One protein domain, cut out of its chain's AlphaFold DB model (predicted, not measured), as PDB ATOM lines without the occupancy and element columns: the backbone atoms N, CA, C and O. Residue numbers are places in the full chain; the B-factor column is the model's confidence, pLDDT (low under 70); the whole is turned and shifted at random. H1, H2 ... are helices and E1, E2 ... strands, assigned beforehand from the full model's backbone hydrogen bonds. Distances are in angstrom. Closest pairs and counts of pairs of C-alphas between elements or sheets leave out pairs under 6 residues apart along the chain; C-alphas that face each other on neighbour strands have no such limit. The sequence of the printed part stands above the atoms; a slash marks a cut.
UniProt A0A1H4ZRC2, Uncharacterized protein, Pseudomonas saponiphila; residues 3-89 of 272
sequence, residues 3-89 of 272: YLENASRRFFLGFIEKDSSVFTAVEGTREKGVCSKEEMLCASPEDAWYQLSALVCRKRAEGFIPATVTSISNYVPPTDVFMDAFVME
ATOM      1  N   TYR A   3     122.046 140.122 101.699       88.25
ATOM      2  CA  TYR A   3     121.293 139.911 100.471       88.25
ATOM      3  C   TYR A   3     120.349 141.086 100.259       88.25
ATOM      4  O   TYR A   3     119.542 141.429 101.127       88.25
ATOM      5  N   LEU A   4     120.479 141.712  99.099       90.50
ATOM      6  CA  LEU A   4     119.693 142.859  98.697       90.50
ATOM      7  C   LEU A   4     118.974 142.535  97.391       90.50
ATOM      8  O   LEU A   4     119.543 141.905  96.501       90.50
ATOM      9  N   GLU A   5     117.741 143.000  97.250       89.69
ATOM     10  CA  GLU A   5     116.939 142.833  96.039       89.69
ATOM     11  C   GLU A   5     116.297 144.167  95.661       89.69
ATOM     12  O   GLU A   5     115.989 144.983  96.525       89.69
ATOM     13  N   ASN A   6     116.110 144.417  94.370       87.00
ATOM     14  CA  ASN A   6     115.392 145.597  93.898       87.00
ATOM     15  C   ASN A   6     114.065 145.224  93.220       87.00
ATOM     16  O   ASN A   6     113.777 144.056  92.958       87.00
ATOM     17  N   ALA A   7     113.259 146.233  92.882       82.12
ATOM     18  CA  ALA A   7     111.956 146.036  92.238       82.12
ATOM     19  C   ALA A   7     112.031 145.259  90.904       82.12
ATOM     20  O   ALA A   7     111.077 144.588  90.520       82.12
ATOM     21  N   SER A   8     113.177 145.300  90.216       81.88
ATOM     22  CA  SER A   8     113.429 144.555  88.977       81.88
ATOM     23  C   SER A   8     113.866 143.100  89.206       81.88
ATOM     24  O   SER A   8     114.319 142.457  88.258       81.88
ATOM     25  N   ARG A   9     113.777 142.574  90.438       84.00
ATOM     26  CA  ARG A   9     114.217 141.216  90.831       84.00
ATOM     27  C   ARG A   9     115.699 140.939  90.571       84.00
ATOM     28  O   ARG A   9     116.116 139.781  90.428       84.00
ATOM     29  N   ARG A  10     116.504 141.999  90.474       88.88
ATOM     30  CA  ARG A  10     117.961 141.880  90.507       88.88
ATOM     31  C   ARG A  10     118.358 141.728  91.959       88.88
ATOM     32  O   ARG A  10     117.844 142.456  92.808       88.88
ATOM     33  N   PHE A  11     119.263 140.800  92.223       91.00
ATOM     34  CA  PHE A  11     119.799 140.609  93.555       91.00
ATOM     35  C   PHE A  11     121.279 140.945  93.596       91.00
ATOM     36  O   PHE A  11     121.999 140.819  92.600       91.00
ATOM     37  N   PHE A  12     121.709 141.336  94.785       92.50
ATOM     38  CA  PHE A  12     123.094 141.511  95.151       92.50
ATOM     39  C   PHE A  12     123.337 140.761  96.458       92.50
ATOM     40  O   PHE A  12     122.650 141.007  97.449       92.50
ATOM     41  N   LEU A  13     124.288 139.834  96.463       91.50
ATOM     42  CA  LEU A  13     124.697 139.107  97.661       91.50
ATOM     43  C   LEU A  13     126.169 139.410  97.915       91.50
ATOM     44  O   LEU A  13     126.990 139.271  97.015       91.50
ATOM     45  N   GLY A  14     126.494 139.804  99.139       92.06
ATOM     46  CA  GLY A  14     127.866 140.050  99.563       92.06
ATOM     47  C   GLY A  14     128.194 139.288 100.839       92.06
ATOM     48  O   GLY A  14     127.381 139.232 101.768       92.06
ATOM     49  N   PHE A  15     129.377 138.694 100.905       91.69
ATOM     50  CA  PHE A  15     129.838 137.954 102.074       91.69
ATOM     51  C   PHE A  15     131.360 137.954 102.166       91.69
ATOM     52  O   PHE A  15     132.067 138.248 101.205       91.69
ATOM     53  N   ILE A  16     131.831 137.596 103.354       91.94
ATOM     54  CA  ILE A  16     133.217 137.265 103.657       91.94
ATOM     55  C   ILE A  16     133.136 135.914 104.357       91.94
ATOM     56  O   ILE A  16     132.310 135.744 105.258       91.94
ATOM     57  N   GLU A  17     133.902 134.937 103.887       90.12
ATOM     58  CA  GLU A  17     133.990 133.634 104.551       90.12
ATOM     59  C   GLU A  17     134.715 133.785 105.891       90.12
ATOM     60  O   GLU A  17     135.525 134.698 106.074       90.12
ATOM     61  N   LYS A  18     134.403 132.919 106.855       86.31
ATOM     62  CA  LYS A  18     135.062 132.961 108.161       86.31
ATOM     63  C   LYS A  18     136.585 132.829 108.014       86.31
ATOM     64  O   LYS A  18     137.068 132.083 107.168       86.31
ATOM     65  N   ASP A  19     137.324 133.586 108.825       85.50
ATOM     66  CA  ASP A  19     138.794 133.637 108.827       85.50
ATOM     67  C   ASP A  19     139.428 134.056 107.478       85.50
ATOM     68  O   ASP A  19     140.624 133.861 107.252       85.50
ATOM     69  N   SER A  20     138.643 134.667 106.583       88.88
ATOM     70  CA  SER A  20     139.091 135.179 105.287       88.88
ATOM     71  C   SER A  20     139.158 136.706 105.280       88.88
ATOM     72  O   SER A  20     138.342 137.388 105.895       88.88
ATOM     73  N   SER A  21     140.103 137.256 104.517       90.62
ATOM     74  CA  SER A  21     140.129 138.674 104.140       90.62
ATOM     75  C   SER A  21     139.636 138.906 102.708       90.62
ATOM     76  O   SER A  21     139.843 139.978 102.140       90.62
ATOM     77  N   VAL A  22     138.998 137.903 102.096       92.75
ATOM     78  CA  VAL A  22     138.398 138.020 100.765       92.75
ATOM     79  C   VAL A  22     136.948 138.456 100.901       92.75
ATOM     80  O   VAL A  22     136.101 137.731 101.426       92.75
ATOM     81  N   PHE A  23     136.662 139.643 100.384       92.56
ATOM     82  CA  PHE A  23     135.303 140.098 100.153       92.56
ATOM     83  C   PHE A  23     134.805 139.531  98.816       92.56
ATOM     84  O   PHE A  23     135.452 139.705  97.781       92.56
ATOM     85  N   THR A  24     133.637 138.887  98.843       93.56
ATOM     86  CA  THR A  24     132.960 138.367  97.653       93.56
ATOM     87  C   THR A  24     131.618 139.055  97.470       93.56
ATOM     88  O   THR A  24     130.792 139.098  98.387       93.56
ATOM     89  N   ALA A  25     131.361 139.525  96.254       93.50
ATOM     90  CA  ALA A  25     130.054 139.972  95.807       93.50
ATOM     91  C   ALA A  25     129.587 139.180  94.596       93.50
ATOM     92  O   ALA A  25     130.344 138.914  93.665       93.50
ATOM     93  N   VAL A  26     128.300 138.861  94.571       92.94
ATOM     94  CA  VAL A  26     127.634 138.297  93.404       92.94
ATOM     95  C   VAL A  26     126.408 139.120  93.049       92.94
ATOM     96  O   VAL A  26     125.637 139.546  93.911       92.94
ATOM     97  N   GLU A  27     126.217 139.318  91.752       92.81
ATOM     98  CA  GLU A  27     125.058 139.995  91.187       92.81
ATOM     99  C   GLU A  27     124.344 139.051  90.224       92.81
ATOM    100  O   GLU A  27     124.971 138.310  89.458       92.81
ATOM    101  N   GLY A  28     123.016 139.085  90.230       91.50
ATOM    102  CA  GLY A  28     122.220 138.243  89.353       91.50
ATOM    103  C   GLY A  28     120.754 138.632  89.311       91.50
ATOM    104  O   GLY A  28     120.352 139.716  89.742       91.50
ATOM    105  N   THR A  29     119.937 137.728  88.785       87.69
ATOM    106  CA  THR A  29     118.475 137.807  88.889       87.69
ATOM    107  C   THR A  29     117.942 136.514  89.474       87.69
ATOM    108  O   THR A  29     118.526 135.453  89.250       87.69
ATOM    109  N   ARG A  30     116.819 136.570  90.199       76.75
ATOM    110  CA  ARG A  30     116.207 135.354  90.775       76.75
ATOM    111  C   ARG A  30     116.021 134.237  89.742       76.75
ATOM    112  O   ARG A  30     116.234 133.072  90.045       76.75
ATOM    113  N   GLU A  31     115.636 134.607  88.523       80.06
ATOM    114  CA  GLU A  31     115.301 133.665  87.453       80.06
ATOM    115  C   GLU A  31     116.542 133.053  86.792       80.06
ATOM    116  O   GLU A  31     116.562 131.853  86.525       80.06
ATOM    117  N   LYS A  32     117.587 133.854  86.536       84.38
ATOM    118  CA  LYS A  32     118.782 133.409  85.795       84.38
ATOM    119  C   LYS A  32     119.938 132.970  86.694       84.38
ATOM    120  O   LYS A  32     120.884 132.367  86.198       84.38
ATOM    121  N   GLY A  33     119.858 133.246  87.994       86.56
ATOM    122  CA  GLY A  33     120.949 133.002  88.931       86.56
ATOM    123  C   GLY A  33     122.031 134.075  88.855       86.56
ATOM    124  O   GLY A  33     121.782 135.208  88.431       86.56
ATOM    125  N   VAL A  34     123.236 133.717  89.295       90.00
ATOM    126  CA  VAL A  34     124.400 134.614  89.303       90.00
ATOM    127  C   VAL A  34     124.836 134.933  87.874       90.00
ATOM    128  O   VAL A  34     125.062 134.041  87.061       90.00
ATOM    129  N   CYS A  35     124.956 136.222  87.572       90.50
ATOM    130  CA  CYS A  35     125.445 136.732  86.291       90.50
ATOM    131  C   CYS A  35     126.855 137.328  86.403       90.50
ATOM    132  O   CYS A  35     127.548 137.430  85.395       90.50
ATOM    133  N   SER A  36     127.268 137.737  87.603       92.88
ATOM    134  CA  SER A  36     128.588 138.301  87.876       92.88
ATOM    135  C   SER A  36     129.056 137.913  89.273       92.88
ATOM    136  O   SER A  36     128.244 137.842  90.200       92.88
ATOM    137  N   LYS A  37     130.362 137.687  89.417       93.50
ATOM    138  CA  LYS A  37     131.051 137.465  90.688       93.50
ATOM    139  C   LYS A  37     132.290 138.351  90.721       93.50
ATOM    140  O   LYS A  37     133.081 138.337  89.782       93.50
ATOM    141  N   GLU A  38     132.442 139.091  91.805       94.56
ATOM    142  CA  GLU A  38     133.597 139.923  92.110       94.56
ATOM    143  C   GLU A  38     134.218 139.427  93.415       94.56
ATOM    144  O   GLU A  38     133.506 139.172  94.386       94.56
ATOM    145  N   GLU A  39     135.540 139.282  93.423       95.00
ATOM    146  CA  GLU A  39     136.317 138.923  94.607       95.00
ATOM    147  C   GLU A  39     137.453 139.925  94.775       95.00
ATOM    148  O   GLU A  39     138.165 140.240  93.817       95.00
ATOM    149  N   MET A  40     137.629 140.418  95.996       94.50
ATOM    150  CA  MET A  40     138.694 141.348  96.345       94.50
ATOM    151  C   MET A  40     139.411 140.848  97.591       94.50
ATOM    152  O   MET A  40     138.794 140.646  98.635       94.50
ATOM    153  N   LEU A  41     140.726 140.675  97.479       95.50
ATOM    154  CA  LEU A  41     141.585 140.398  98.622       95.50
ATOM    155  C   LEU A  41     141.872 141.705  99.369       95.50
ATOM    156  O   LEU A  41     142.457 142.629  98.801       95.50
ATOM    157  N   CYS A  42     141.484 141.768 100.638       94.62
ATOM    158  CA  CYS A  42     141.755 142.887 101.532       94.62
ATOM    159  C   CYS A  42     142.915 142.563 102.484       94.62
ATOM    160  O   CYS A  42     143.314 141.405 102.646       94.62
ATOM    161  N   ALA A  43     143.469 143.602 103.114       92.88
ATOM    162  CA  ALA A  43     144.600 143.461 104.029       92.88
ATOM    163  C   ALA A  43     144.217 142.761 105.346       92.88
ATOM    164  O   ALA A  43     145.065 142.107 105.951       92.88
ATOM    165  N   SER A  44     142.949 142.854 105.758       91.62
ATOM    166  CA  SER A  44     142.395 142.213 106.951       91.62
ATOM    167  C   SER A  44     140.910 141.842 106.759       91.62
ATOM    168  O   SER A  44     140.263 142.373 105.846       91.62
ATOM    169  N   PRO A  45     140.348 140.931 107.577       88.19
ATOM    170  CA  PRO A  45     138.904 140.682 107.625       88.19
ATOM    171  C   PRO A  45     138.087 141.940 107.952       88.19
ATOM    172  O   PRO A  45     137.020 142.147 107.373       88.19
ATOM    173  N   GLU A  46     138.604 142.814 108.816       88.06
ATOM    174  CA  GLU A  46     137.981 144.089 109.175       88.06
ATOM    175  C   GLU A  46     137.912 145.035 107.971       88.06
ATOM    176  O   GLU A  46     136.861 145.617 107.696       88.06
ATOM    177  N   ASP A  47     138.993 145.131 107.188       90.94
ATOM    178  CA  ASP A  47     138.997 145.905 105.943       90.94
ATOM    179  C   ASP A  47     138.003 145.330 104.931       90.94
ATOM    180  O   ASP A  47     137.279 146.081 104.273       90.94
ATOM    181  N   ALA A  48     137.927 144.001 104.813       91.31
ATOM    182  CA  ALA A  48     136.943 143.352 103.952       91.31
ATOM    183  C   ALA A  48     135.513 143.695 104.399       91.31
ATOM    184  O   ALA A  48     134.664 144.028 103.565       91.31
ATOM    185  N   TRP A  49     135.244 143.676 105.709       90.12
ATOM    186  CA  TRP A  49     133.944 144.035 106.278       90.12
ATOM    187  C   TRP A  49     133.588 145.505 106.039       90.12
ATOM    188  O   TRP A  49     132.440 145.825 105.703       90.12
ATOM    189  N   TYR A  50     134.574 146.395 106.128       89.88
ATOM    190  CA  TYR A  50     134.435 147.806 105.788       89.88
ATOM    191  C   TYR A  50     134.051 147.992 104.309       89.88
ATOM    192  O   TYR A  50     133.073 148.679 104.005       89.88
ATOM    193  N   GLN A  51     134.736 147.312 103.382       91.00
ATOM    194  CA  GLN A  51     134.394 147.346 101.950       91.00
ATOM    195  C   GLN A  51     132.997 146.776 101.669       91.00
ATOM    196  O   GLN A  51     132.231 147.352 100.887       91.00
ATOM    197  N   LEU A  52     132.634 145.674 102.332       90.31
ATOM    198  CA  LEU A  52     131.307 145.073 102.219       90.31
ATOM    199  C   LEU A  52     130.218 146.043 102.703       90.31
ATOM    200  O   LEU A  52     129.203 146.212 102.025       90.31
ATOM    201  N   SER A  53     130.441 146.723 103.830       88.44
ATOM    202  CA  SER A  53     129.514 147.720 104.378       88.44
ATOM    203  C   SER A  53     129.347 148.920 103.436       88.44
ATOM    204  O   SER A  53     128.220 149.309 103.120       88.44
ATOM    205  N   ALA A  54     130.449 149.438 102.882       88.00
ATOM    206  CA  ALA A  54     130.425 150.502 101.878       88.00
ATOM    207  C   ALA A  54     129.586 150.116 100.650       88.00
ATOM    208  O   ALA A  54     128.793 150.901 100.122       88.00
ATOM    209  N   LEU A  55     129.753 148.879 100.184       88.69
ATOM    210  CA  LEU A  55     129.037 148.357  99.033       88.69
ATOM    211  C   LEU A  55     127.540 148.205  99.289       88.69
ATOM    212  O   LEU A  55     126.751 148.582  98.419       88.69
ATOM    213  N   VAL A  56     127.148 147.705 100.463       88.38
ATOM    214  CA  VAL A  56     125.740 147.647 100.880       88.38
ATOM    215  C   VAL A  56     125.109 149.031 100.768       88.38
ATOM    216  O   VAL A  56     124.047 149.163 100.159       88.38
ATOM    217  N   CYS A  57     125.780 150.075 101.256       85.62
ATOM    218  CA  CYS A  57     125.241 151.431 101.194       85.62
ATOM    219  C   CYS A  57     125.095 151.959  99.775       85.62
ATOM    220  O   CYS A  57     124.041 152.505  99.446       85.62
ATOM    221  N   ARG A  58     126.086 151.720  98.907       84.75
ATOM    222  CA  ARG A  58     125.972 152.056  97.478       84.75
ATOM    223  C   ARG A  58     124.776 151.358  96.834       84.75
ATOM    224  O   ARG A  58     123.974 152.006  96.172       84.75
ATOM    225  N   LYS A  59     124.599 150.054  97.070       86.94
ATOM    226  CA  LYS A  59     123.478 149.292  96.495       86.94
ATOM    227  C   LYS A  59     122.125 149.714  97.039       86.94
ATOM    228  O   LYS A  59     121.161 149.794  96.283       86.94
ATOM    229  N   ARG A  60     122.044 150.071  98.312       84.81
ATOM    230  CA  ARG A  60     120.812 150.631  98.871       84.81
ATOM    231  C   ARG A  60     120.494 152.017  98.322       84.81
ATOM    232  O   ARG A  60     119.330 152.298  98.052       84.81
ATOM    233  N   ALA A  61     121.508 152.838  98.057       81.44
ATOM    234  CA  ALA A  61     121.325 154.106  97.357       81.44
ATOM    235  C   ALA A  61     120.849 153.908  95.905       81.44
ATOM    236  O   ALA A  61     120.106 154.730  95.387       81.44
ATOM    237  N   GLU A  62     121.185 152.781  95.271       82.25
ATOM    238  CA  GLU A  62     120.628 152.362  93.974       82.25
ATOM    239  C   GLU A  62     119.187 151.797  94.074       82.25
ATOM    240  O   GLU A  62     118.627 151.350  93.072       82.25
ATOM    241  N   GLY A  63     118.568 151.798  95.261       79.31
ATOM    242  CA  GLY A  63     117.192 151.337  95.479       79.31
ATOM    243  C   GLY A  63     117.050 149.837  95.746       79.31
ATOM    244  O   GLY A  63     115.945 149.298  95.656       79.31
ATOM    245  N   PHE A  64     118.145 149.139  96.058       85.88
ATOM    246  CA  PHE A  64     118.047 147.784  96.588       85.88
ATOM    247  C   PHE A  64     117.621 147.819  98.060       85.88
ATOM    248  O   PHE A  64     118.074 148.660  98.834       85.88
ATOM    249  N   ILE A  65     116.785 146.872  98.463       84.81
ATOM    250  CA  ILE A  65     116.311 146.724  99.839       84.81
ATOM    251  C   ILE A  65     116.780 145.388 100.422       84.81
ATOM    252  O   ILE A  65     116.962 144.429  99.665       84.81
ATOM    253  N   PRO A  66     116.980 145.296 101.750       85.88
ATOM    254  CA  PRO A  66     117.230 144.021 102.406       85.88
ATOM    255  C   PRO A  66     116.142 143.003 102.073       85.88
ATOM    256  O   PRO A  66     114.949 143.304 102.139       85.88
ATOM    257  N   ALA A  67     116.561 141.793 101.724       83.19
ATOM    258  CA  ALA A  67     115.668 140.685 101.435       83.19
ATOM    259  C   ALA A  67     116.230 139.388 102.023       83.19
ATOM    260  O   ALA A  67     117.415 139.279 102.339       83.19
ATOM    261  N   THR A  68     115.374 138.384 102.166       78.81
ATOM    262  CA  THR A  68     115.783 137.060 102.638       78.81
ATOM    263  C   THR A  68     116.209 136.195 101.455       78.81
ATOM    264  O   THR A  68     115.519 136.144 100.433       78.81
ATOM    265  N   VAL A  69     117.326 135.477 101.596       70.25
ATOM    266  CA  VAL A  69     117.763 134.489 100.601       70.25
ATOM    267  C   VAL A  69     116.826 133.286 100.672       70.25
ATOM    268  O   VAL A  69     116.897 132.504 101.613       70.25
ATOM    269  N   THR A  70     115.939 133.125  99.692       67.00
ATOM    270  CA  THR A  70     115.058 131.944  99.630       67.00
ATOM    271  C   THR A  70     115.664 130.810  98.802       67.00
ATOM    272  O   THR A  70     115.499 129.649  99.151       67.00
ATOM    273  N   SER A  71     116.367 131.145  97.714       72.56
ATOM    274  CA  SER A  71     117.134 130.229  96.851       72.56
ATOM    275  C   SER A  71     117.711 131.022  95.673       72.56
ATOM    276  O   SER A  71     116.984 131.833  95.094       72.56
ATOM    277  N   ILE A  72     118.957 130.766  95.263       78.81
ATOM    278  CA  ILE A  72     119.546 131.355  94.049       78.81
ATOM    279  C   ILE A  72     119.821 130.228  93.047       78.81
ATOM    280  O   ILE A  72     120.520 129.268  93.361       78.81
ATOM    281  N   SER A  73     119.273 130.326  91.832       80.31
ATOM    282  CA  SER A  73     119.508 129.330  90.778       80.31
ATOM    283  C   SER A  73     121.006 129.171  90.499       80.31
ATOM    284  O   SER A  73     121.703 130.160  90.272       80.31
ATOM    285  N   ASN A  74     121.491 127.926  90.484       81.06
ATOM    286  CA  ASN A  74     122.890 127.559  90.214       81.06
ATOM    287  C   ASN A  74     123.927 128.179  91.166       81.06
ATOM    288  O   ASN A  74     125.101 128.272  90.810       81.06
ATOM    289  N   TYR A  75     123.521 128.609  92.363       82.06
ATOM    290  CA  TYR A  75     124.441 129.203  93.321       82.06
ATOM    291  C   TYR A  75     124.057 128.873  94.761       82.06
ATOM    292  O   TYR A  75     122.922 129.087  95.184       82.06
ATOM    293  N   VAL A  76     125.031 128.377  95.519       83.19
ATOM    294  CA  VAL A  76     124.892 128.087  96.946       83.19
ATOM    295  C   VAL A  76     125.775 129.084  97.698       83.19
ATOM    296  O   VAL A  76     126.995 129.021  97.546       83.19
ATOM    297  N   PRO A  77     125.190 130.029  98.459       79.00
ATOM    298  CA  PRO A  77     125.954 130.909  99.336       79.00
ATOM    299  C   PRO A  77     126.746 130.104 100.375       79.00
ATOM    300  O   PRO A  77     126.268 129.047 100.799       79.00
ATOM    301  N   PRO A  78     127.917 130.583 100.826       83.69
ATOM    302  CA  PRO A  78     128.625 129.931 101.920       83.69
ATOM    303  C   PRO A  78     127.810 129.994 103.211       83.69
ATOM    304  O   PRO A  78     127.098 130.964 103.476       83.69
ATOM    305  N   THR A  79     127.937 128.949 104.022       81.00
ATOM    306  CA  THR A  79     127.249 128.835 105.312       81.00
ATOM    307  C   THR A  79     128.082 129.367 106.473       81.00
ATOM    308  O   THR A  79     127.512 129.788 107.471       81.00
ATOM    309  N   ASP A  80     129.412 129.362 106.348       87.88
ATOM    310  CA  ASP A  80     130.329 129.854 107.379       87.88
ATOM    311  C   ASP A  80     130.873 131.234 106.986       87.88
ATOM    312  O   ASP A  80     131.820 131.366 106.207       87.88
ATOM    313  N   VAL A  81     130.199 132.279 107.462       87.12
ATOM    314  CA  VAL A  81     130.476 133.672 107.091       87.12
ATOM    315  C   VAL A  81     130.944 134.478 108.290       87.12
ATOM    316  O   VAL A  81     130.459 134.301 109.407       87.12
ATOM    317  N   PHE A  82     131.843 135.426 108.043       82.81
ATOM    318  CA  PHE A  82     132.196 136.443 109.020       82.81
ATOM    319  C   PHE A  82     130.976 137.330 109.328       82.81
ATOM    320  O   PHE A  82     130.227 137.742 108.427       82.81
ATOM    321  N   MET A  83     130.767 137.598 110.617       80.44
ATOM    322  CA  MET A  83     129.666 138.401 111.141       80.44
ATOM    323  C   MET A  83     130.211 139.440 112.111       80.44
ATOM    324  O   MET A  83     130.900 139.091 113.064       80.44
ATOM    325  N   ASP A  84     129.839 140.695 111.888       81.06
ATOM    326  CA  ASP A  84     130.164 141.809 112.770       81.06
ATOM    327  C   ASP A  84     129.042 142.863 112.706       81.06
ATOM    328  O   ASP A  84     128.106 142.757 111.899       81.06
ATOM    329  N   ALA A  85     129.095 143.872 113.570       79.69
ATOM    330  CA  ALA A  85     128.197 145.015 113.531       79.69
ATOM    331  C   ALA A  85     128.377 145.801 112.222       79.69
ATOM    332  O   ALA A  85     129.484 145.954 111.703       79.69
ATOM    333  N   PHE A  86     127.278 146.333 111.678       78.06
ATOM    334  CA  PHE A  86     127.366 147.215 110.516       78.06
ATOM    335  C   PHE A  86     128.140 148.482 110.886       78.06
ATOM    336  O   PHE A  86     127.838 149.119 111.899       78.06
ATOM    337  N   VAL A  87     129.137 148.841 110.078       79.31
ATOM    338  CA  VAL A  87     130.038 149.953 110.398       79.31
ATOM    339  C   VAL A  87     129.255 151.267 110.404       79.31
ATOM    340  O   VAL A  87     128.621 151.644 109.416       79.31
ATOM    341  N   MET A  88     129.320 151.974 111.533       70.94
ATOM    342  CA  MET A  88     128.519 153.172 111.801       70.94
ATOM    343  C   MET A  88     128.738 154.285 110.769       70.94
ATOM    344  O   MET A  88     127.793 154.981 110.409       70.94
ATOM    345  N   GLU A  89     129.954 154.426 110.245       73.62
ATOM    346  CA  GLU A  89     130.319 155.453 109.257       73.62
ATOM    347  C   GLU A  89     129.554 155.321 107.934       73.62
ATOM    348  O   GLU A  89     129.377 156.307 107.217       73.62
TER     349      GLU A  89
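Overview. This is residues 3 to 89 of the 272 residues of an uncharacterized protein of Pseudomonas saponiphila (UniProt A0A1H4ZRC2). A twisted four-stranded sheet has one helix, H1, packed along one face, making two layers, while unnamed residues 62 to 89 loop round the outside. The sheet is a meander, each strand the antiparallel neighbour of the one before, E1 E2 E3 E4, and H1 follows. The printed part has 87 residues, mixed helices and strands, compact with a radius of gyration of the C-alphas of 12.6 A, spanning 34 by 26 by 19 A.

Arrangement. E2, residues 10 to 16, and E3, residues 22 to 29, form a hairpin, N 13 and O 26 within hydrogen-bond range at 2.9 A. E1, residues 3 to 5, makes a hairpin with E2, N 4 and O 12 at 2.8 A. E4, residues 33 to 41, makes one with E3, N 25 and O 38 at 2.9 A. H1, residues 45 to 61, is on the sheet over E2 and E3, height 8.6 A, every O i to N i+4 pair within hydrogen-bond range; its closest C-alphas to E3 are Ala 48 and Phe 23, 5.3 A.

Along the chain. First to last C-alpha, E4 measures 24.0 A and H1 24.4 A. E1 begins at C-alpha 3 (121.293, 139.911, 100.471); H1 ends at C-alpha 61 (121.325, 154.106, 97.357).

Size, cuts and confidence. The printed part has no cut; residue 70 has pLDDT under 70.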